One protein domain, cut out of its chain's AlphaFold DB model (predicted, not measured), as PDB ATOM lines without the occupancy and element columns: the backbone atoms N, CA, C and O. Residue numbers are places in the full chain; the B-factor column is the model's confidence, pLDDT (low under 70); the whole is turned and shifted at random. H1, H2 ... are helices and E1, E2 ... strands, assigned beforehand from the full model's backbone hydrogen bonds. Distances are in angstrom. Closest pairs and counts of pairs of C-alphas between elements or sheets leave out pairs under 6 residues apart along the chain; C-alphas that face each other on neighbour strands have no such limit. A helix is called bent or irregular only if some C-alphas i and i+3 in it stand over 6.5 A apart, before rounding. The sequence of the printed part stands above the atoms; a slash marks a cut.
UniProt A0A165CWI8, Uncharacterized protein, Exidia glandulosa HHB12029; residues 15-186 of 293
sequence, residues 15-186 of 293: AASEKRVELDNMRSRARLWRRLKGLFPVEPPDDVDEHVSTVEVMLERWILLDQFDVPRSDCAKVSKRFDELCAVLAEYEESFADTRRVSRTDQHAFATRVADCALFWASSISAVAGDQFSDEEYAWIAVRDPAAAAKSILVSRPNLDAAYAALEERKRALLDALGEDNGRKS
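AT A GLANCE: This is residues 15 to 186 of the 293 residues of an uncharacterized protein of Exidia glandulosa HHB12029 (UniProt A0A165CWI8). Helices H1 and H7 make a V with its point at the start of H1 and the end of H7; the short H2 sits near the open end and packs on H4, which runs side by side with H3 over much of its length. H5 and H6 pack on H4, and a small ribbon of two antiparallel strands, E1 and E3, lies by the start of H2. The printed part has 172 residues, with seven named helices and three named strands in the order H1, E1, H2, H3, E2, H4, H5, H6, E3, H7, and is mostly helix. It is compact, with a radius of gyration of the C-alphas of 16.9 A and spans of 47 by 44 by 38 A.

HOW THE PARTS SIT: E1, residues 51 to 53, and E3, residues 154 to 156, are antiparallel neighbours; N 52 and O 155 are 3.0 A apart and N 155 and O 52 2.9 A, both within hydrogen-bond range. H2, residues 54 to 64, comes closest to E3 at the C-alphas of Thr 54 and Leu 154, 6.3 A apart. H4, residues 104 to 132, is the hub, touching four helices. With residues 115 to 122 alone it touches H2 at a steep tilt of 69.8 degrees, only just short of about perpendicular; the closest C-alphas are those of Met 58 and Ala 118, 6.1 A. H3, residues 75 to 96, touches H4 at a shallow tilt of 24 degrees, opposite ways, closest at the C-alphas of Arg 81 and Cys 117, 5.4 A. H5, residues 135 to 142, touches H4 at C-alphas 141 and 119, 6.0 A, and H6, residues 146 to 149, at C-alphas 146 and 116, 4.9 A. H1, residues 15 to 37, touches H2 at a shallow tilt of 23 degrees, opposite ways, closest at C-alphas 30 and 64, 5.5 A. H7, residues 161 to 178, touches H1 with residues 171 to 178 alone, at a steep tilt of 39 degrees, closest at C-alphas 174 and 19, 6.2 A. Of five touching helix pairs with a tilt, two are shallow: the packing is part aligned, part crossed. E2, residues 101 to 103, pairs with no named strand. Every O i to N i+4 pair is within hydrogen-bond range in H2, H5 and H7; H1 has 17 of 19, H3 17 of 18, H4 20 of 25, and H6 is too short for such a pair.

IN THESE COORDINATES: H1 starts at C-alpha 15 (268.184, 184.001, 150.489) and is 32.8 A long; H3 is 32.2 A. H4, 33.3 A, has a kink of 83 degrees near residue 126 and is irregular, with C-alphas 128 and 131 9.2 A apart. H7, 25.7 A, ends at C-alpha 178 (267.957, 176.160, 144.609).

THE WHOLE: The C-alphas farthest apart, of Ala 15 and Asp 47, are 51.4 A apart. The printed part has no cut; the link from H1 to E1, 13 residues, is long. The pLDDT is under 70 at residues 40 to 49, 152 to 153 and 183 to 186.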
ATOM      1  N   ALA A  15     269.099 184.006 151.631       84.81
ATOM      2  CA  ALA A  15     268.184 184.001 150.489       84.81
ATOM      3  C   ALA A  15     267.866 182.569 150.008       84.81
ATOM      4  O   ALA A  15     266.722 182.250 149.676       84.81
ATOM      5  N   ALA A  16     268.848 181.660 150.023       88.00
ATOM      6  CA  ALA A  16     268.623 180.231 149.796       88.00
ATOM      7  C   ALA A  16     267.889 179.525 150.956       88.00
ATOM      8  O   ALA A  16     267.376 178.420 150.766       88.00
ATOM      9  N   SER A  17     267.843 180.105 152.159       88.75
ATOM     10  CA  SER A  17     267.028 179.584 153.266       88.75
ATOM     11  C   SER A  17     265.560 180.009 153.133       88.75
ATOM     12  O   SER A  17     264.672 179.162 153.223       88.75
ATOM     13  N   GLU A  18     265.308 181.273 152.788       91.88
ATOM     14  CA  GLU A  18     263.972 181.840 152.560       91.88
ATOM     15  C   GLU A  18     263.255 181.123 151.409       91.88
ATOM     16  O   GLU A  18     262.139 180.635 151.582       91.88
ATOM     17  N   LYS A  19     263.940 180.927 150.273       93.38
ATOM     18  CA  LYS A  19     263.415 180.174 149.118       93.38
ATOM     19  C   LYS A  19     263.035 178.727 149.451       93.38
ATOM     20  O   LYS A  19     262.085 178.203 148.874       93.38
ATOM     21  N   ARG A  20     263.744 178.069 150.379       92.88
ATOM     22  CA  ARG A  20     263.381 176.715 150.843       92.88
ATOM     23  C   ARG A  20     262.141 176.731 151.720       92.88
ATOM     24  O   ARG A  20     261.261 175.905 151.507       92.88
ATOM     25  N   VAL A  21     262.039 177.681 152.650       93.56
ATOM     26  CA  VAL A  21     260.835 177.861 153.482       93.56
ATOM     27  C   VAL A  21     259.611 178.150 152.607       93.56
ATOM     28  O   VAL A  21     258.556 177.557 152.817       93.56
ATOM     29  N   GLU A  22     259.757 178.986 151.577       94.06
ATOM     30  CA  GLU A  22     258.704 179.262 150.598       94.06
ATOM     31  C   GLU A  22     258.295 178.001 149.816       94.06
ATOM     32  O   GLU A  22     257.112 177.656 149.761       94.06
ATOM     33  N   LEU A  23     259.266 177.265 149.269       93.44
ATOM     34  CA  LEU A  23     259.021 176.041 148.509       93.44
ATOM     35  C   LEU A  23     258.398 174.928 149.371       93.44
ATOM     36  O   LEU A  23     257.489 174.232 148.914       93.44
ATOM     37  N   ASP A  24     258.821 174.776 150.627       93.25
ATOM     38  CA  ASP A  24     258.246 173.806 151.563       93.25
ATOM     39  C   ASP A  24     256.872 174.230 152.101       93.25
ATOM     40  O   ASP A  24     256.026 173.362 152.344       93.25
ATOM     41  N   ASN A  25     256.584 175.532 152.187       93.44
ATOM     42  CA  ASN A  25     255.227 176.049 152.380       93.44
ATOM     43  C   ASN A  25     254.330 175.671 151.185       93.44
ATOM     44  O   ASN A  25     253.306 175.019 151.385       93.44
ATOM     45  N   MET A  26     254.745 175.943 149.939       94.31
ATOM     46  CA  MET A  26     254.004 175.529 148.732       94.31
ATOM     47  C   MET A  26     253.771 174.006 148.694       94.31
ATOM     48  O   MET A  26     252.639 173.547 148.513       94.31
ATOM     49  N   ARG A  27     254.815 173.200 148.952       93.12
ATOM     50  CA  ARG A  27     254.726 171.729 149.068       93.12
ATOM     51  C   ARG A  27     253.752 171.300 150.178       93.12
ATOM     52  O   ARG A  27     253.046 170.306 150.013       93.12
ATOM     53  N   SER A  28     253.687 172.023 151.300       92.44
ATOM     54  CA  SER A  28     252.786 171.727 152.427       92.44
ATOM     55  C   SER A  28     251.334 172.080 152.131       92.44
ATOM     56  O   SER A  28     250.445 171.268 152.389       92.44
ATOM     57  N   ARG A  29     251.086 173.226 151.501       94.56
ATOM     58  CA  ARG A  29     249.751 173.644 151.061       94.56
ATOM     59  C   ARG A  29     249.194 172.708 149.986       94.56
ATOM     60  O   ARG A  29     248.059 172.257 150.099       94.56
ATOM     61  N   ALA A  30     250.026 172.261 149.043       93.12
ATOM     62  CA  ALA A  30     249.666 171.226 148.068       93.12
ATOM     63  C   ALA A  30     249.466 169.812 148.675       93.12
ATOM     64  O   ALA A  30     248.884 168.933 148.029       93.12
ATOM     65  N   ARG A  31     249.926 169.552 149.910       92.00
ATOM     66  CA  ARG A  31     249.542 168.359 150.699       92.00
ATOM     67  C   ARG A  31     248.198 168.567 151.399       92.00
ATOM     68  O   ARG A  31     247.338 167.698 151.291       92.00
ATOM     69  N   LEU A  32     248.005 169.711 152.061       93.12
ATOM     70  CA  LEU A  32     246.754 170.081 152.733       93.12
ATOM     71  C   LEU A  32     245.569 170.078 151.757       93.12
ATOM     72  O   LEU A  32     244.544 169.461 152.034       93.12
ATOM     73  N   TRP A  33     245.744 170.679 150.578       93.62
ATOM     74  CA  TRP A  33     244.705 170.741 149.554       93.62
ATOM     75  C   TRP A  33     244.236 169.357 149.093       93.62
ATOM     76  O   TRP A  33     243.040 169.080 149.079       93.62
ATOM     77  N   ARG A  34     245.165 168.441 148.790       89.88
ATOM     78  CA  ARG A  34     244.820 167.078 148.343       89.88
ATOM     79  C   ARG A  34     244.165 166.219 149.426       89.88
ATOM     80  O   ARG A  34     243.467 165.276 149.071       89.88
ATOM     81  N   ARG A  35     244.376 166.531 150.710       89.56
ATOM     82  CA  ARG A  35     243.621 165.924 151.820       89.56
ATOM     83  C   ARG A  35     242.191 166.463 151.853       89.56
ATOM     84  O   ARG A  35     241.266 165.670 151.886       89.56
ATOM     85  N   LEU A  36     242.008 167.783 151.754       90.25
ATOM     86  CA  LEU A  36     240.684 168.422 151.784       90.25
ATOM     87  C   LEU A  36     239.803 168.084 150.570       90.25
ATOM     88  O   LEU A  36     238.632 167.770 150.758       90.25
ATOM     89  N   LYS A  37     240.344 168.137 149.343       85.19
ATOM     90  CA  LYS A  37     239.559 168.098 148.090       85.19
ATOM     91  C   LYS A  37     238.603 166.899 148.002       85.19
ATOM     92  O   LYS A  37     237.441 167.077 147.669       85.19
ATOM     93  N   GLY A  38     239.054 165.692 148.355       72.44
ATOM     94  CA  GLY A  38     238.225 164.475 148.294       72.44
ATOM     95  C   GLY A  38     237.336 164.208 149.516       72.44
ATOM     96  O   GLY A  38     236.711 163.154 149.581       72.44
ATOM     97  N   LEU A  39     237.273 165.123 150.489       77.69
ATOM     98  CA  LEU A  39     236.386 165.010 151.659       77.69
ATOM     99  C   LEU A  39     235.037 165.727 151.459       77.69
ATOM    100  O   LEU A  39     234.132 165.575 152.286       77.69
ATOM    101  N   PHE A  40     234.896 166.459 150.348       69.31
ATOM    102  CA  PHE A  40     233.669 167.108 149.890       69.31
ATOM    103  C   PHE A  40     233.038 166.304 148.742       69.31
ATOM    104  O   PHE A  40     233.398 166.512 147.584       69.31
ATOM    105  N   PRO A  41     232.101 165.380 149.020       58.94
ATOM    106  CA  PRO A  41     231.314 164.738 147.979       58.94
ATOM    107  C   PRO A  41     230.323 165.752 147.402       58.94
ATOM    108  O   PRO A  41     229.255 165.996 147.962       58.94
ATOM    109  N   VAL A  42     230.675 166.336 146.263       58.91
ATOM    110  CA  VAL A  42     229.670 166.842 145.331       58.91
ATOM    111  C   VAL A  42     229.118 165.625 144.595       58.91
ATOM    112  O   VAL A  42     229.860 164.945 143.891       58.91
ATOM    113  N   GLU A  43     227.828 165.340 144.764       56.97
ATOM    114  CA  GLU A  43     227.073 164.574 143.770       56.97
ATOM    115  C   GLU A  43     226.794 165.550 142.613       56.97
ATOM    116  O   GLU A  43     226.030 166.501 142.812       56.97
ATOM    117  N   PRO A  44     227.459 165.422 141.447       56.94
ATOM    118  CA  PRO A  44     227.193 166.316 140.330       56.94
ATOM    119  C   PRO A  44     225.791 166.021 139.774       56.94
ATOM    120  O   PRO A  44     225.397 164.854 139.725       56.94
ATOM    121  N   PRO A  45     225.027 167.037 139.337       59.59
ATOM    122  CA  PRO A  45     223.789 166.799 138.602       59.59
ATOM    123  C   PRO A  45     224.089 166.049 137.294       59.59
ATOM    124  O   PRO A  45     225.032 166.406 136.590       59.59
ATOM    125  N   ASP A  46     223.273 165.044 136.958       62.56
ATOM    126  CA  ASP A  46     223.541 164.069 135.881       62.56
ATOM    127  C   ASP A  46     223.756 164.674 134.470       62.56
ATOM    128  O   ASP A  46     224.317 164.013 133.598       62.56
ATOM    129  N   ASP A  47     223.322 165.921 134.243       56.94
ATOM    130  CA  ASP A  47     223.187 166.561 132.924       56.94
ATOM    131  C   ASP A  47     224.090 167.808 132.700       56.94
ATOM    132  O   ASP A  47     223.803 168.605 131.804       56.94
ATOM    133  N   VAL A  48     225.145 168.051 133.500       56.69
ATOM    134  CA  VAL A  48     225.916 169.325 133.437       56.69
ATOM    135  C   VAL A  48     227.447 169.149 133.425       56.69
ATOM    136  O   VAL A  48     227.989 168.266 134.086       56.69
ATOM    137  N   ASP A  49     228.143 170.032 132.692       62.06
ATOM    138  CA  ASP A  49     229.612 170.188 132.682       62.06
ATOM    139  C   ASP A  49     230.210 170.376 134.094       62.06
ATOM    140  O   ASP A  49     229.499 170.774 135.014       62.06
ATOM    141  N   GLU A  50     231.524 170.147 134.253       71.62
ATOM    142  CA  GLU A  50     232.285 170.116 135.524       71.62
ATOM    143  C   GLU A  50     231.856 171.185 136.559       71.62
ATOM    144  O   GLU A  50     232.362 172.311 136.587       71.62
ATOM    145  N   HIS A  51     230.918 170.810 137.437       75.38
ATOM    146  CA  HIS A  51     230.458 171.612 138.570       75.38
ATOM    147  C   HIS A  51     231.223 171.241 139.839       75.38
ATOM    148  O   HIS A  51     231.476 170.070 140.120       75.38
ATOM    149  N   VAL A  52     231.540 172.257 140.636       82.06
ATOM    150  CA  VAL A  52     232.268 172.140 141.905       82.06
ATOM    151  C   VAL A  52     231.549 172.926 142.997       82.06
ATOM    152  O   VAL A  52     230.774 173.845 142.727       82.06
ATOM    153  N   SER A  53     231.803 172.579 144.255       86.38
ATOM    154  CA  SER A  53     231.291 173.353 145.390       86.38
ATOM    155  C   SER A  53     232.016 174.698 145.479       86.38
ATOM    156  O   SER A  53     233.245 174.735 145.408       86.38
ATOM    157  N   THR A  54     231.312 175.805 145.742       89.69
ATOM    158  CA  THR A  54     231.982 177.094 146.023       89.69
ATOM    159  C   THR A  54     232.952 176.992 147.210       89.69
ATOM    160  O   THR A  54     233.983 177.659 147.223       89.69
ATOM    161  N   VAL A  55     232.687 176.098 148.176       91.44
ATOM    162  CA  VAL A  55     233.618 175.800 149.281       91.44
ATOM    163  C   VAL A  55     234.935 175.232 148.742       91.44
ATOM    164  O   VAL A  55     236.009 175.650 149.165       91.44
ATOM    165  N   GLU A  56     234.862 174.308 147.782       91.31
ATOM    166  CA  GLU A  56     236.026 173.691 147.142       91.31
ATOM    167  C   GLU A  56     236.840 174.735 146.362       91.31
ATOM    168  O   GLU A  56     238.052 174.828 146.547       91.31
ATOM    169  N   VAL A  57     236.173 175.585 145.574       92.38
ATOM    170  CA  VAL A  57     236.803 176.699 144.844       92.38
ATOM    171  C   VAL A  57     237.547 177.641 145.793       92.38
ATOM    172  O   VAL A  57     238.716 177.952 145.565       92.38
ATOM    173  N   MET A  58     236.906 178.068 146.883       94.81
ATOM    174  CA  MET A  58     237.511 178.997 147.842       94.81
ATOM    175  C   MET A  58     238.715 178.378 148.559       94.81
ATOM    176  O   MET A  58     239.714 179.059 148.779       94.81
ATOM    177  N   LEU A  59     238.676 177.077 148.861       95.00
ATOM    178  CA  LEU A  59     239.825 176.345 149.400       95.00
ATOM    179  C   LEU A  59     240.945 176.145 148.360       95.00
ATOM    180  O   LEU A  59     242.112 176.181 148.743       95.00
ATOM    181  N   GLU A  60     240.641 175.975 147.067       95.31
ATOM    182  CA  GLU A  60     241.654 175.896 145.998       95.31
ATOM    183  C   GLU A  60     242.370 177.247 145.822       95.31
ATOM    184  O   GLU A  60     243.602 177.310 145.892       95.31
ATOM    185  N   ARG A  61     241.598 178.338 145.689       96.25
ATOM    186  CA  ARG A  61     242.100 179.721 145.581       96.25
ATOM    187  C   ARG A  61     242.905 180.153 146.811       96.25
ATOM    188  O   ARG A  61     243.966 180.759 146.660       96.25
ATOM    189  N   TRP A  62     242.433 179.817 148.015       96.81
ATOM    190  CA  TRP A  62     243.157 180.079 149.259       96.81
ATOM    191  C   TRP A  62     244.392 179.190 149.365       96.81
ATOM    192  O   TRP A  62     245.514 179.676 149.323       96.81
ATOM    193  N   ILE A  63     244.214 177.879 149.517       96.38
ATOM    194  CA  ILE A  63     245.271 176.983 149.990       96.38
ATOM    195  C   ILE A  63     246.263 176.684 148.877       96.38
ATOM    196  O   ILE A  63     247.449 176.930 149.070       96.38
ATOM    197  N   LEU A  64     245.811 176.139 147.745       95.94
ATOM    198  CA  LEU A  64     246.728 175.687 146.700       95.94
ATOM    199  C   LEU A  64     247.382 176.867 145.982       95.94
ATOM    200  O   LEU A  64     248.595 176.854 145.785       95.94
ATOM    201  N   LEU A  65     246.565 177.836 145.568       95.94
ATOM    202  CA  LEU A  65     246.981 178.910 144.672       95.94
ATOM    203  C   LEU A  65     247.576 180.115 145.418       95.94
ATOM    204  O   LEU A  65     248.399 180.815 144.835       95.94
ATOM    205  N   ASP A  66     247.196 180.339 146.686       94.19
ATOM    206  CA  ASP A  66     247.584 181.521 147.485       94.19
ATOM    207  C   ASP A  66     247.278 182.833 146.725       94.19
ATOM    208  O   ASP A  66     248.078 183.763 146.705       94.19
ATOM    209  N   GLN A  67     246.125 182.865 146.031       92.56
ATOM    210  CA  GLN A  67     245.848 183.785 144.911       92.56
ATOM    211  C   GLN A  67     245.764 185.272 145.304       92.56
ATOM    212  O   GLN A  67     246.001 186.135 144.461       92.56
ATOM    213  N   PHE A  68     245.396 185.580 146.550       94.25
ATOM    214  CA  PHE A  68     245.068 186.940 146.983       94.25
ATOM    215  C   PHE A  68     245.818 187.331 148.255       94.25
ATOM    216  O   PHE A  68     245.703 186.656 149.282       94.25
ATOM    217  N   ASP A  69     246.506 188.474 148.204       92.88
ATOM    218  CA  ASP A  69     247.086 189.113 149.384       92.88
ATOM    219  C   ASP A  69     245.993 189.463 150.403       92.88
ATOM    220  O   ASP A  69     245.020 190.163 150.110       92.88
ATOM    221  N   VAL A  70     246.175 188.994 151.636       95.00
ATOM    222  CA  VAL A  70     245.270 189.309 152.743       95.00
ATOM    223  C   VAL A  70     245.545 190.737 153.236       95.00
ATOM    224  O   VAL A  70     246.704 191.080 153.487       95.00
ATOM    225  N   PRO A  71     244.517 191.584 153.446       95.38
ATOM    226  CA  PRO A  71     244.699 192.888 154.076       95.38
ATOM    227  C   PRO A  71     245.394 192.788 155.440       95.38
ATOM    228  O   PRO A  71     245.040 191.958 156.279       95.38
ATOM    229  N   ARG A  72     246.355 193.686 155.707       94.50
ATOM    230  CA  ARG A  72     247.169 193.688 156.947       94.50
ATOM    231  C   ARG A  72     246.347 193.717 158.246       94.50
ATOM    232  O   ARG A  72     246.826 193.255 159.277       94.50
ATOM    233  N   SER A  73     245.119 194.231 158.197       95.31
ATOM    234  CA  SER A  73     244.132 194.228 159.288       95.31
ATOM    235  C   SER A  73     243.625 192.835 159.683       95.31
ATOM    236  O   SER A  73     243.067 192.665 160.774       95.31
ATOM    237  N   ASP A  74     243.794 191.844 158.806       95.75
ATOM    238  CA  ASP A  74     243.149 190.534 158.880       95.75
ATOM    239  C   ASP A  74     244.130 189.362 158.724       95.75
ATOM    240  O   ASP A  74     243.785 188.260 159.144       95.75
ATOM    241  N   CYS A  75     245.376 189.579 158.269       95.25
ATOM    242  CA  CYS A  75     246.413 188.536 158.152       95.25
ATOM    243  C   CYS A  75     246.524 187.634 159.392       95.25
ATOM    244  O   CYS A  75     246.505 186.412 159.275       95.25
ATOM    245  N   ALA A  76     246.580 188.218 160.595       96.69
ATOM    246  CA  ALA A  76     246.675 187.455 161.844       96.69
ATOM    247  C   ALA A  76     245.415 186.613 162.138       96.69
ATOM    248  O   ALA A  76     245.506 185.536 162.726       96.69
ATOM    249  N   LYS A  77     244.237 187.081 161.706       97.38
ATOM    250  CA  LYS A  77     242.959 186.372 161.864       97.38
ATOM    251  C   LYS A  77     242.848 185.238 160.843       97.38
ATOM    252  O   LYS A  77     242.488 184.127 161.213       97.38
ATOM    253  N   VAL A  78     243.216 185.497 159.585       97.06
ATOM    254  CA  VAL A  78     243.257 184.493 158.512       97.06
ATOM    255  C   VAL A  78     244.287 183.403 158.815       97.06
ATOM    256  O   VAL A  78     243.968 182.233 158.645       97.06
ATOM    257  N   SER A  79     245.470 183.748 159.342       95.81
ATOM    258  CA  SER A  79     246.448 182.752 159.810       95.81
ATOM    259  C   SER A  79     245.836 181.848 160.882       95.81
ATOM    260  O   SER A  79     245.853 180.633 160.731       95.81
ATOM    261  N   LYS A  80     245.177 182.426 161.898       97.38
ATOM    262  CA  LYS A  80     244.467 181.647 162.923       97.38
ATOM    263  C   LYS A  80     243.370 180.749 162.331       97.38
ATOM    264  O   LYS A  80     243.207 179.624 162.788       97.38
ATOM    265  N   ARG A  81     242.640 181.202 161.302       97.25
ATOM    266  CA  ARG A  81     241.663 180.360 160.582       97.25
ATOM    267  C   ARG A  81     242.313 179.255 159.743       97.25
ATOM    268  O   ARG A  81     241.707 178.204 159.579       97.25
ATOM    269  N   PHE A  82     243.527 179.456 159.235       96.94
ATOM    270  CA  PHE A  82     244.302 178.414 158.557       96.94
ATOM    271  C   PHE A  82     244.775 177.335 159.546       96.94
ATOM    272  O   PHE A  82     244.671 176.143 159.258       96.94
ATOM    273  N   ASP A  83     245.221 177.743 160.737       97.06
ATOM    274  CA  ASP A  83     245.576 176.828 161.827       97.06
ATOM    275  C   ASP A  83     244.342 176.044 162.322       97.06
ATOM    276  O   ASP A  83     244.395 174.821 162.471       97.06
ATOM    277  N   GLU A  84     243.198 176.721 162.495       97.56
ATOM    278  CA  GLU A  84     241.907 176.089 162.809       97.56
ATOM    279  C   GLU A  84     241.478 175.092 161.726       97.56
ATOM    280  O   GLU A  84     241.086 173.977 162.060       97.56
ATOM    281  N   LEU A  85     241.606 175.432 160.441       97.06
ATOM    282  CA  LEU A  85     241.323 174.522 159.328       97.06
ATOM    283  C   LEU A  85     242.213 173.266 159.364       97.06
ATOM    284  O   LEU A  85     241.736 172.156 159.115       97.06
ATOM    285  N   CYS A  86     243.494 173.420 159.701       96.31
ATOM    286  CA  CYS A  86     244.410 172.289 159.849       96.31
ATOM    287  C   CYS A  86     244.020 171.382 161.030       96.31
ATOM    288  O   CYS A  86     244.108 170.160 160.904       96.31
ATOM    289  N   ALA A  87     243.548 171.957 162.142       96.50
ATOM    290  CA  ALA A  87     243.012 171.204 163.277       96.50
ATOM    291  C   ALA A  87     241.695 170.485 162.926       96.50
ATOM    292  O   ALA A  87     241.581 169.287 163.162       96.50
ATOM    293  N   VAL A  88     240.752 171.169 162.264       95.56
ATOM    294  CA  VAL A  88     239.479 170.601 161.772       95.56
ATOM    295  C   VAL A  88     239.714 169.367 160.897       95.56
ATOM    296  O   VAL A  88     239.016 168.366 161.047       95.56
ATOM    297  N   LEU A  89     240.706 169.419 160.004       94.44
ATOM    298  CA  LEU A  89     241.087 168.277 159.176       94.44
ATOM    299  C   LEU A  89     241.714 167.139 159.994       94.44
ATOM    300  O   LEU A  89     241.400 165.981 159.741       94.44
ATOM    301  N   ALA A  90     242.589 167.449 160.954       93.38
ATOM    302  CA  ALA A  90     243.232 166.438 161.794       93.38
ATOM    303  C   ALA A  90     242.219 165.700 162.687       93.38
ATOM    304  O   ALA A  90     242.203 164.473 162.687       93.38
ATOM    305  N   GLU A  91     241.329 166.434 163.365       93.56
ATOM    306  CA  GLU A  91     240.223 165.877 164.162       93.56
ATOM    307  C   GLU A  91     239.309 164.973 163.314       93.56
ATOM    308  O   GLU A  91     238.852 163.922 163.768       93.56
ATOM    309  N   TYR A  92     239.040 165.370 162.067       90.94
ATOM    310  CA  TYR A  92     238.191 164.597 161.166       90.94
ATOM    311  C   TYR A  92     238.896 163.339 160.641       90.94
ATOM    312  O   TYR A  92     238.298 162.270 160.690       90.94
ATOM    313  N   GLU A  93     240.163 163.416 160.217       90.25
ATOM    314  CA  GLU A  93     240.945 162.233 159.815       90.25
ATOM    315  C   GLU A  93     241.146 161.235 160.968       90.25
ATOM    316  O   GLU A  93     241.054 160.026 160.747       90.25
ATOM    317  N   GLU A  94     241.343 161.712 162.202       90.00
ATOM    318  CA  GLU A  94     241.393 160.864 163.400       90.00
ATOM    319  C   GLU A  94     240.074 160.096 163.600       90.00
ATOM    320  O   GLU A  94     240.096 158.894 163.865       90.00
ATOM    321  N   SER A  95     238.921 160.740 163.362       87.38
ATOM    322  CA  SER A  95     237.594 160.125 163.540       87.38
ATOM    323  C   SER A  95     237.313 158.900 162.652       87.38
ATOM    324  O   SER A  95     236.420 158.112 162.973       87.38
ATOM    325  N   PHE A  96     238.074 158.708 161.563       84.88
ATOM    326  CA  PHE A  96     237.927 157.572 160.645       84.88
ATOM    327  C   PHE A  96     239.211 156.766 160.397       84.88
ATOM    328  O   PHE A  96     239.212 155.892 159.526       84.88
ATOM    329  N   ALA A  97     240.292 157.012 161.145       85.12
ATOM    330  CA  ALA A  97     241.593 156.372 160.922       85.12
ATOM    331  C   ALA A  97     241.517 154.829 160.919       85.12
ATOM    332  O   ALA A  97     241.988 154.189 159.972       85.12
ATOM    333  N   ASP A  98     240.855 154.254 161.932       83.00
ATOM    334  CA  ASP A  98     240.681 152.803 162.105       83.00
ATOM    335  C   ASP A  98     239.563 152.213 161.228       83.00
ATOM    336  O   ASP A  98     239.649 151.077 160.765       83.00
ATOM    337  N   THR A  99     238.476 152.962 161.025       82.12
ATOM    338  CA  THR A  99     237.235 152.455 160.408       82.12
ATOM    339  C   THR A  99     237.189 152.642 158.895       82.12
ATOM    340  O   THR A  99     236.449 151.929 158.218       82.12
ATOM    341  N   ARG A 100     237.909 153.651 158.382       83.81
ATOM    342  CA  ARG A 100     237.725 154.262 157.052       83.81
ATOM    343  C   ARG A 100     236.280 154.676 156.763       83.81
ATOM    344  O   ARG A 100     235.858 154.694 155.607       83.81
ATOM    345  N   ARG A 101     235.518 155.013 157.811       82.69
ATOM    346  CA  ARG A 101     234.106 155.403 157.720       82.69
ATOM    347  C   ARG A 101     233.740 156.557 158.640       82.69
ATOM    348  O   ARG A 101     234.141 156.575 159.800       82.69
ATOM    349  N   VAL A 102     232.902 157.450 158.122       84.56
ATOM    350  CA  VAL A 102     232.331 158.620 158.816       84.56
ATOM    351  C   VAL A 102     230.807 158.552 158.778       84.56
ATOM    352  O   VAL A 102     230.251 158.007 157.825       84.56
ATOM    353  N   SER A 103     230.101 159.121 159.761       86.06
ATOM    354  CA  SER A 103     228.656 159.328 159.601       86.06
ATOM    355  C   SER A 103     228.372 160.613 158.819       86.06
ATOM    356  O   SER A 103     229.129 161.584 158.893       86.06
ATOM    357  N   ARG A 104     227.233 160.656 158.117       84.88
ATOM    358  CA  ARG A 104     226.764 161.862 157.406       84.88
ATOM    359  C   ARG A 104     226.632 163.092 158.329       84.88
ATOM    360  O   ARG A 104     226.781 164.221 157.870       84.88
ATOM    361  N   THR A 105     226.406 162.887 159.632       87.56
ATOM    362  CA  THR A 105     226.367 163.958 160.645       87.56
ATOM    363  C   THR A 105     227.753 164.540 160.914       87.56
ATOM    364  O   THR A 105     227.911 165.760 160.924       87.56
ATOM    365  N   ASP A 106     228.760 163.682 161.096       88.50
ATOM    366  CA  ASP A 106     230.134 164.103 161.406       88.50
ATOM    367  C   ASP A 106     230.764 164.798 160.192       88.50
ATOM    368  O   ASP A 106     231.398 165.843 160.326       88.50
ATOM    369  N   GLN A 107     230.481 164.287 158.989       87.81
ATOM    370  CA  GLN A 107     230.843 164.942 157.735       87.81
ATOM    371  C   GLN A 107     230.198 166.327 157.589       87.81
ATOM    372  O   GLN A 107     230.885 167.274 157.211       87.81
ATOM    373  N   HIS A 108     228.904 166.485 157.902       88.56
ATOM    374  CA  HIS A 108     228.269 167.806 157.868       88.56
ATOM    375  C   HIS A 108     228.900 168.747 158.909       88.56
ATOM    376  O   HIS A 108     229.098 169.926 158.618       88.56
ATOM    377  N   ALA A 109     229.255 168.260 160.100       91.06
ATOM    378  CA  ALA A 109     229.936 169.068 161.113       91.06
ATOM    379  C   ALA A 109     231.339 169.520 160.658       91.06
ATOM    380  O   ALA A 109     231.694 170.688 160.836       91.06
ATOM    381  N   PHE A 110     232.106 168.631 160.017       92.69
ATOM    382  CA  PHE A 110     233.372 168.953 159.354       92.69
ATOM    383  C   PHE A 110     233.176 170.007 158.254       92.69
ATOM    384  O   PHE A 110     233.806 171.064 158.304       92.69
ATOM    385  N   ALA A 111     232.245 169.782 157.322       91.56
ATOM    386  CA  ALA A 111     231.971 170.698 156.217       91.56
ATOM    387  C   ALA A 111     231.562 172.100 156.710       91.56
ATOM    388  O   ALA A 111     232.079 173.090 156.200       91.56
ATOM    389  N   THR A 112     230.724 172.197 157.751       93.31
ATOM    390  CA  THR A 112     230.373 173.470 158.410       93.31
ATOM    391  C   THR A 112     231.605 174.194 158.965       93.31
ATOM    392  O   THR A 112     231.744 175.400 158.767       93.31
ATOM    393  N   ARG A 113     232.526 173.487 159.638       95.62
ATOM    394  CA  ARG A 113     233.739 174.096 160.220       95.62
ATOM    395  C   ARG A 113     234.746 174.534 159.152       95.62
ATOM    396  O   ARG A 113     235.366 175.585 159.299       95.62
ATOM    397  N   VAL A 114     234.881 173.781 158.061       95.00
ATOM    398  CA  VAL A 114     235.720 174.193 156.925       95.00
ATOM    399  C   VAL A 114     235.100 175.379 156.176       95.00
ATOM    400  O   VAL A 114     235.819 176.317 155.831       95.00
ATOM    401  N   ALA A 115     233.777 175.391 155.981       94.06
ATOM    402  CA  ALA A 115     233.073 176.510 155.359       94.06
ATOM    403  C   ALA A 115     233.199 177.808 156.173       94.06
ATOM    404  O   ALA A 115     233.372 178.859 155.573       94.06
ATOM    405  N   ASP A 116     233.200 177.753 157.511       96.12
ATOM    406  CA  ASP A 116     233.480 178.914 158.377       96.12
ATOM    407  C   ASP A 116     234.886 179.496 158.123       96.12
ATOM    408  O   ASP A 116     235.056 180.705 157.955       96.12
ATOM    409  N   CYS A 117     235.898 178.629 158.008       97.12
ATOM    410  CA  CYS A 117     237.269 179.046 157.705       97.12
ATOM    411  C   CYS A 117     237.383 179.665 156.299       97.12
ATOM    412  O   CYS A 117     237.983 180.730 156.140       97.12
ATOM    413  N   ALA A 118     236.771 179.032 155.291       95.69
ATOM    414  CA  ALA A 118     236.775 179.504 153.905       95.69
ATOM    415  C   ALA A 118     235.973 180.808 153.721       95.69
ATOM    416  O   ALA A 118     236.470 181.735 153.083       95.69
ATOM    417  N   LEU A 119     234.783 180.921 154.329       95.62
ATOM    418  CA  LEU A 119     233.979 182.152 154.361       95.62
ATOM    419  C   LEU A 119     234.771 183.300 154.980       95.62
ATOM    420  O   LEU A 119     234.732 184.414 154.462       95.62
ATOM    421  N   PHE A 120     235.483 183.047 156.083       97.44
ATOM    422  CA  PHE A 120     236.262 184.076 156.761       97.44
ATOM    423  C   PHE A 120     237.393 184.610 155.871       97.44
ATOM    424  O   PHE A 120     237.554 185.827 155.749       97.44
ATOM    425  N   TRP A 121     238.154 183.722 155.219       97.56
ATOM    426  CA  TRP A 121     239.187 184.125 154.261       97.56
ATOM    427  C   TRP A 121     238.586 184.892 153.076       97.56
ATOM    428  O   TRP A 121     238.991 186.026 152.824       97.56
ATOM    429  N   ALA A 122     237.576 184.324 152.411       96.38
ATOM    430  CA  ALA A 122     236.951 184.913 151.229       96.38
ATOM    431  C   ALA A 122     236.325 186.283 151.535       96.38
ATOM    432  O   ALA A 122     236.511 187.232 150.779       96.38
ATOM    433  N   SER A 123     235.681 186.434 152.698       96.25
ATOM    434  CA  SER A 123     235.197 187.730 153.197       96.25
ATOM    435  C   SER A 123     236.338 188.732 153.384       96.25
ATOM    436  O   SER A 123     236.202 189.886 152.981       96.25
ATOM    437  N   SER A 124     237.469 188.297 153.952       96.38
ATOM    438  CA  SER A 124     238.634 189.156 154.222       96.38
ATOM    439  C   SER A 124     239.316 189.668 152.948       96.38
ATOM    440  O   SER A 124     239.858 190.769 152.969       96.38
ATOM    441  N   ILE A 125     239.281 188.906 151.846       96.50
ATOM    442  CA  ILE A 125     239.881 189.305 150.557       96.50
ATOM    443  C   ILE A 125     238.860 189.773 149.506       96.50
ATOM    444  O   ILE A 125     239.253 190.254 148.447       96.50
ATOM    445  N   SER A 126     237.558 189.727 149.807       93.62
ATOM    446  CA  SER A 126     236.454 190.083 148.893       93.62
ATOM    447  C   SER A 126     236.568 191.473 148.249       93.62
ATOM    448  O   SER A 126     236.192 191.643 147.089       93.62
ATOM    449  N   ALA A 127     237.111 192.456 148.973       90.00
ATOM    450  CA  ALA A 127     237.341 193.820 148.486       90.00
ATOM    451  C   ALA A 127     238.629 193.980 147.648       90.00
ATOM    452  O   ALA A 127     238.811 195.010 147.006       90.00
ATOM    453  N   VAL A 128     239.518 192.981 147.672       91.31
ATOM    454  CA  VAL A 128     240.775 192.926 146.900       91.31
ATOM    455  C   VAL A 128     240.608 192.063 145.643       91.31
ATOM    456  O   VAL A 128     241.228 192.348 144.624       91.31
ATOM    457  N   ALA A 129     239.749 191.036 145.694       90.38
ATOM    458  CA  ALA A 129     239.488 190.127 144.577       90.38
ATOM    459  C   ALA A 129     238.875 190.821 143.349       90.38
ATOM    460  O   ALA A 129     239.248 190.501 142.220       90.38
ATOM    461  N   GLY A 130     237.969 191.781 143.565       89.75
ATOM    462  CA  GLY A 130     237.328 192.540 142.491       89.75
ATOM    463  C   GLY A 130     236.572 191.643 141.507       89.75
ATOM    464  O   GLY A 130     235.773 190.803 141.901       89.75
ATOM    465  N   ASP A 131     236.848 191.804 140.218       88.50
ATOM    466  CA  ASP A 131     236.245 191.033 139.126       88.50
ATOM    467  C   ASP A 131     236.769 189.587 138.998       88.50
ATOM    468  O   ASP A 131     236.279 188.827 138.164       88.50
ATOM    469  N   GLN A 132     237.722 189.160 139.837       90.44
ATOM    470  CA  GLN A 132     238.199 187.768 139.867       90.44
ATOM    471  C   GLN A 132     237.259 186.798 140.606       90.44
ATOM    472  O   GLN A 132     237.536 185.593 140.615       90.44
ATOM    473  N   PHE A 133     236.189 187.301 141.231       91.94
ATOM    474  CA  PHE A 133     235.097 186.520 141.816       91.94
ATOM    475  C   PHE A 133     233.813 186.689 140.995       91.94
ATOM    476  O   PHE A 133     233.457 187.806 140.624       91.94
ATOM    477  N   SER A 134     233.104 185.585 140.740       90.94
ATOM    478  CA  SER A 134     231.795 185.613 140.077       90.94
ATOM    479  C   SER A 134     230.675 186.121 140.997       90.94
ATOM    480  O   SER A 134     230.824 186.177 142.222       90.94
ATOM    481  N   ASP A 135     229.515 186.446 140.416       90.88
ATOM    482  CA  ASP A 135     228.322 186.834 141.180       90.88
ATOM    483  C   ASP A 135     227.872 185.717 142.145       90.88
ATOM    484  O   ASP A 135     227.415 186.000 143.252       90.88
ATOM    485  N   GLU A 136     228.056 184.442 141.780       90.31
ATOM    486  CA  GLU A 136     227.779 183.281 142.637       90.31
ATOM    487  C   GLU A 136     228.794 183.144 143.783       90.31
ATOM    488  O   GLU A 136     228.409 182.831 144.912       90.31
ATOM    489  N   GLU A 137     230.080 183.411 143.526       92.44
ATOM    490  CA  GLU A 137     231.114 183.458 144.565       92.44
ATOM    491  C   GLU A 137     230.825 184.586 145.573       92.44
ATOM    492  O   GLU A 137     230.860 184.357 146.786       92.44
ATOM    493  N   TYR A 138     230.438 185.774 145.097       93.31
ATOM    494  CA  TYR A 138     230.000 186.877 145.957       93.31
ATOM    495  C   TYR A 138     228.692 186.577 146.702       93.31
ATOM    496  O   TYR A 138     228.582 186.897 147.892       93.31
ATOM    497  N   ALA A 139     227.718 185.924 146.062       91.88
ATOM    498  CA  ALA A 139     226.481 185.496 146.711       91.88
ATOM    499  C   ALA A 139     226.746 184.476 147.830       91.88
ATOM    500  O   ALA A 139     226.153 184.586 148.904       91.88
ATOM    501  N   TRP A 140     227.676 183.535 147.627       93.31
ATOM    502  CA  TRP A 140     228.107 182.582 148.654       93.31
ATOM    503  C   TRP A 140     228.793 183.283 149.840       93.31
ATOM    504  O   TRP A 140     228.441 183.018 150.990       93.31
ATOM    505  N   ILE A 141     229.689 184.247 149.587       93.94
ATOM    506  CA  ILE A 141     230.310 185.080 150.640       93.94
ATOM    507  C   ILE A 141     229.242 185.856 151.433       93.94
ATOM    508  O   ILE A 141     229.335 185.990 152.658       93.94
ATOM    509  N   ALA A 142     228.190 186.335 150.765       92.94
ATOM    510  CA  ALA A 142     227.098 187.074 151.394       92.94
ATOM    511  C   ALA A 142     226.204 186.224 152.326       92.94
ATOM    512  O   ALA A 142     225.514 186.807 153.166       92.94
ATOM    513  N   VAL A 143     226.242 184.883 152.246       90.00
ATOM    514  CA  VAL A 143     225.441 183.975 153.098       90.00
ATOM    515  C   VAL A 143     225.756 184.153 154.586       90.00
ATOM    516  O   VAL A 143     224.841 184.131 155.409       90.00
ATOM    517  N   ARG A 144     227.038 184.339 154.937       86.69
ATOM    518  CA  ARG A 144     227.595 184.508 156.302       86.69
ATOM    519  C   ARG A 144     227.338 183.391 157.325       86.69
ATOM    520  O   ARG A 144     228.102 183.306 158.280       86.69
ATOM    521  N   ASP A 145     226.322 182.548 157.159       91.81
ATOM    522  CA  ASP A 145     226.111 181.327 157.944       91.81
ATOM    523  C   ASP A 145     226.940 180.159 157.373       91.81
ATOM    524  O   ASP A 145     226.653 179.700 156.260       91.81
ATOM    525  N   PRO A 146     227.914 179.606 158.123       91.00
ATOM    526  CA  PRO A 146     228.667 178.434 157.695       91.00
ATOM    527  C   PRO A 146     227.803 177.190 157.455       91.00
ATOM    528  O   PRO A 146     228.161 176.364 156.620       91.00
ATOM    529  N   ALA A 147     226.667 177.032 158.146       90.38
ATOM    530  CA  ALA A 147     225.810 175.852 158.000       90.38
ATOM    531  C   ALA A 147     224.950 175.884 156.723       90.38
ATOM    532  O   ALA A 147     224.585 174.827 156.205       90.38
ATOM    533  N   ALA A 148     224.629 177.068 156.201       88.69
ATOM    534  CA  ALA A 148     224.081 177.256 154.862       88.69
ATOM    535  C   ALA A 148     225.184 177.185 153.792       88.69
ATOM    536  O   ALA A 148     225.028 176.461 152.812       88.69
ATOM    537  N   ALA A 149     226.325 177.848 154.005       87.31
ATOM    538  CA  ALA A 149     227.440 177.865 153.055       87.31
ATOM    539  C   ALA A 149     228.068 176.477 152.812       87.31
ATOM    540  O   ALA A 149     228.484 176.180 151.690       87.31
ATOM    541  N   ALA A 150     228.089 175.606 153.830       86.50
ATOM    542  CA  ALA A 150     228.561 174.222 153.735       86.50
ATOM    543  C   ALA A 150     227.630 173.280 152.958       86.50
ATOM    544  O   ALA A 150     228.061 172.198 152.569       86.50
ATOM    545  N   LYS A 151     226.379 173.678 152.686       81.31
ATOM    546  CA  LYS A 151     225.435 172.907 151.850       81.31
ATOM    547  C   LYS A 151     225.674 173.102 150.347       81.31
ATOM    548  O   LYS A 151     224.800 172.764 149.561       81.31
ATOM    549  N   SER A 152     226.842 173.651 149.995       66.25
ATOM    550  CA  SER A 152     227.390 173.829 148.647       66.25
ATOM    551  C   SER A 152     226.412 174.422 147.635       66.25
ATOM    552  O   SER A 152     225.627 173.707 147.014       66.25
ATOM    553  N   ILE A 153     226.554 175.722 147.363       68.38
ATOM    554  CA  ILE A 153     226.189 176.211 146.032       68.38
ATOM    555  C   ILE A 153     227.128 175.484 145.058       68.38
ATOM    556  O   ILE A 153     228.350 175.502 145.238       68.38
ATOM    557  N   LEU A 154     226.550 174.773 144.092       77.81
ATOM    558  CA  LEU A 154     227.306 174.208 142.982       77.81
ATOM    559  C   LEU A 154     227.459 175.303 141.933       77.81
ATOM    560  O   LEU A 154     226.471 175.912 141.527       77.81
ATOM    561  N   VAL A 155     228.696 175.547 141.521       77.19
ATOM    562  CA  VAL A 155     229.043 176.517 140.481       77.19
ATOM    563  C   VAL A 155     229.770 175.795 139.355       77.19
ATOM    564  O   VAL A 155     230.531 174.855 139.607       77.19
ATOM    565  N   SER A 156     229.565 176.247 138.118       82.81
ATOM    566  CA  SER A 156     230.438 175.898 136.995       82.81
ATOM    567  C   SER A 156     231.884 176.179 137.395       82.81
ATOM    568  O   SER A 156     232.167 177.252 137.938       82.81
ATOM    569  N   ARG A 157     232.809 175.240 137.163       84.81
ATOM    570  CA  ARG A 157     234.187 175.409 137.634       84.81
ATOM    571  C   ARG A 157     234.825 176.678 137.036       84.81
ATOM    572  O   ARG A 157     234.903 176.788 135.811       84.81
ATOM    573  N   PRO A 158     235.288 177.637 137.863       87.94
ATOM    574  CA  PRO A 158     235.885 178.866 137.354       87.94
ATOM    575  C   PRO A 158     237.216 178.569 136.660       87.94
ATOM    576  O   PRO A 158     237.944 177.653 137.050       87.94
ATOM    577  N   ASN A 159     237.567 179.376 135.654       89.69
ATOM    578  CA  ASN A 159     238.881 179.274 135.031       89.69
ATOM    579  C   ASN A 159     239.954 179.773 136.016       89.69
ATOM    580  O   ASN A 159     240.019 180.960 136.336       89.69
ATOM    581  N   LEU A 160     240.801 178.850 136.475       91.69
ATOM    582  CA  LEU A 160     241.946 179.119 137.348       91.69
ATOM    583  C   LEU A 160     243.290 178.884 136.626       91.69
ATOM    584  O   LEU A 160     244.335 178.880 137.274       91.69
ATOM    585  N   ASP A 161     243.292 178.702 135.298       93.38
ATOM    586  CA  ASP A 161     244.468 178.305 134.504       93.38
ATOM    587  C   ASP A 161     245.639 179.278 134.683       93.38
ATOM    588  O   ASP A 161     246.783 178.860 134.859       93.38
ATOM    589  N   ALA A 162     245.354 180.584 134.700       93.06
ATOM    590  CA  ALA A 162     246.356 181.624 134.916       93.06
ATOM    591  C   ALA A 162     246.988 181.551 136.322       93.06
ATOM    592  O   ALA A 162     248.197 181.736 136.466       93.06
ATOM    593  N   ALA A 163     246.198 181.223 137.349       93.94
ATOM    594  CA  ALA A 163     246.687 181.062 138.717       93.94
ATOM    595  C   ALA A 163     247.506 179.768 138.876       93.94
ATOM    596  O   ALA A 163     248.571 179.787 139.493       93.94
ATOM    597  N   TYR A 164     247.078 178.658 138.260       95.81
ATOM    598  CA  TYR A 164     247.876 177.427 138.185       95.81
ATOM    599  C   TYR A 164     249.199 177.640 137.427       95.81
ATOM    600  O   TYR A 164     250.240 177.135 137.855       95.81
ATOM    601  N   ALA A 165     249.184 178.400 136.328       96.06
ATOM    602  CA  ALA A 165     250.381 178.730 135.559       96.06
ATOM    603  C   ALA A 165     251.378 179.552 136.393       96.06
ATOM    604  O   ALA A 165     252.552 179.184 136.464       96.06
ATOM    605  N   ALA A 166     250.901 180.590 137.090       94.94
ATOM    606  CA  ALA A 166     251.710 181.391 138.008       94.94
ATOM    607  C   ALA A 166     252.273 180.556 139.176       94.94
ATOM    608  O   ALA A 166     253.440 180.712 139.540       94.94
ATOM    609  N   LEU A 167     251.487 179.620 139.728       95.12
ATOM    610  CA  LEU A 167     251.936 178.708 140.787       95.12
ATOM    611  C   LEU A 167     253.092 177.810 140.314       95.12
ATOM    612  O   LEU A 167     254.120 177.720 140.989       95.12
ATOM    613  N   GLU A 168     252.951 177.152 139.159       95.12
ATOM    614  CA  GLU A 168     254.005 176.291 138.607       95.12
ATOM    615  C   GLU A 168     255.207 177.088 138.073       95.12
ATOM    616  O   GLU A 168     256.320 176.565 138.075       95.12
ATOM    617  N   GLU A 169     255.038 178.348 137.659       96.25
ATOM    618  CA  GLU A 169     256.153 179.250 137.336       96.25
ATOM    619  C   GLU A 169     256.947 179.654 138.583       96.25
ATOM    620  O   GLU A 169     258.157 179.426 138.624       96.25
ATOM    621  N   ARG A 170     256.276 180.148 139.632       95.00
ATOM    622  CA  ARG A 170     256.885 180.485 140.932       95.00
ATOM    623  C   ARG A 170     257.653 179.295 141.513       95.00
ATOM    624  O   ARG A 170     258.821 179.409 141.879       95.00
ATOM    625  N   LYS A 171     257.023 178.120 141.517       94.88
ATOM    626  CA  LYS A 171     257.610 176.847 141.960       94.88
ATOM    627  C   LYS A 171     258.838 176.443 141.136       94.88
ATOM    628  O   LYS A 171     259.823 175.989 141.710       94.88
ATOM    629  N   ARG A 172     258.800 176.608 139.807       94.62
ATOM    630  CA  ARG A 172     259.940 176.334 138.914       94.62
ATOM    631  C   ARG A 172     261.102 177.282 139.195       94.62
ATOM    632  O   ARG A 172     262.209 176.809 139.408       94.62
ATOM    633  N   ALA A 173     260.834 178.581 139.316       95.00
ATOM    634  CA  ALA A 173     261.845 179.580 139.652       95.00
ATOM    635  C   ALA A 173     262.520 179.310 141.013       95.00
ATOM    636  O   ALA A 173     263.728 179.504 141.142       95.00
ATOM    637  N   LEU A 174     261.776 178.818 142.012       94.38
ATOM    638  CA  LEU A 174     262.341 178.386 143.298       94.38
ATOM    639  C   LEU A 174     263.237 177.147 143.159       94.38
ATOM    640  O   LEU A 174     264.336 177.138 143.706       94.38
ATOM    641  N   LEU A 175     262.798 176.125 142.416       93.62
ATOM    642  CA  LEU A 175     263.579 174.909 142.160       93.62
ATOM    643  C   LEU A 175     264.879 175.218 141.400       93.62
ATOM    644  O   LEU A 175     265.961 174.862 141.872       93.62
ATOM    645  N   ASP A 176     264.783 175.963 140.297       93.81
ATOM    646  CA  ASP A 176     265.919 176.389 139.472       93.81
ATOM    647  C   ASP A 176     266.917 177.236 140.284       93.81
ATOM    648  O   ASP A 176     268.131 177.054 140.175       93.81
ATOM    649  N   ALA A 177     266.425 178.128 141.156       93.00
ATOM    650  CA  ALA A 177     267.262 178.964 142.021       93.00
ATOM    651  C   ALA A 177     267.886 178.224 143.221       93.00
ATOM    652  O   ALA A 177     268.780 178.777 143.865       93.00
ATOM    653  N   LEU A 178     267.417 177.015 143.545       92.94
ATOM    654  CA  LEU A 178     267.957 176.160 144.609       92.94
ATOM    655  C   LEU A 178     268.808 174.995 144.077       92.94
ATOM    656  O   LEU A 178     269.562 174.401 144.849       92.94
ATOM    657  N   GLY A 179     268.695 174.667 142.785       90.25
ATOM    658  CA  GLY A 179     269.255 173.446 142.203       90.25
ATOM    659  C   GLY A 179     268.536 172.169 142.664       90.25
ATOM    660  O   GLY A 179     269.131 171.094 142.639       90.25
ATOM    661  N   GLU A 180     267.286 172.286 143.124       88.88
ATOM    662  CA  GLU A 180     266.449 171.165 143.574       88.88
ATOM    663  C   GLU A 180     265.599 170.611 142.420       88.88
ATOM    664  O   GLU A 180     265.182 171.352 141.532       88.88
ATOM    665  N   ASP A 181     265.293 169.310 142.444       85.00
ATOM    666  CA  ASP A 181     264.360 168.701 141.494       85.00
ATOM    667  C   ASP A 181     262.910 168.683 142.020       85.00
ATOM    668  O   ASP A 181     262.617 168.859 143.208       85.00
ATOM    669  N   ASN A 182     261.955 168.465 141.109       76.31
ATOM    670  CA  ASN A 182     260.593 168.107 141.501       76.31
ATOM    671  C   ASN A 182     260.600 166.653 142.003       76.31
ATOM    672  O   ASN A 182     260.336 165.716 141.246       76.31
ATOM    673  N   GLY A 183     260.918 166.491 143.291       64.75
ATOM    674  CA  GLY A 183     260.942 165.207 143.984       64.75
ATOM    675  C   GLY A 183     259.651 164.387 143.825       64.75
ATOM    676  O   GLY A 183     258.593 164.891 143.444       64.75
ATOM    677  N   ARG A 184     259.755 163.079 144.107       54.78
ATOM    678  CA  ARG A 184     258.750 162.053 143.757       54.78
ATOM    679  C   ARG A 184     257.298 162.478 144.022       54.78
ATOM    680  O   ARG A 184     256.961 162.932 145.114       54.78
ATOM    681  N   LYS A 185     256.422 162.205 143.042       55.47
ATOM    682  CA  LYS A 185     254.964 162.371 143.156       55.47
ATOM    683  C   LYS A 185     254.450 161.738 144.454       55.47
ATOM    684  O   LYS A 185     254.524 160.524 144.627       55.47
ATOM    685  N   SER A 186     253.913 162.571 145.342       56.25
ATOM    686  CA  SER A 186     253.228 162.134 146.559       56.25
ATOM    687  C   SER A 186     251.923 161.422 146.194       56.25
ATOM    688  O   SER A 186     251.169 161.900 145.346       56.25
TER     689      SER A 186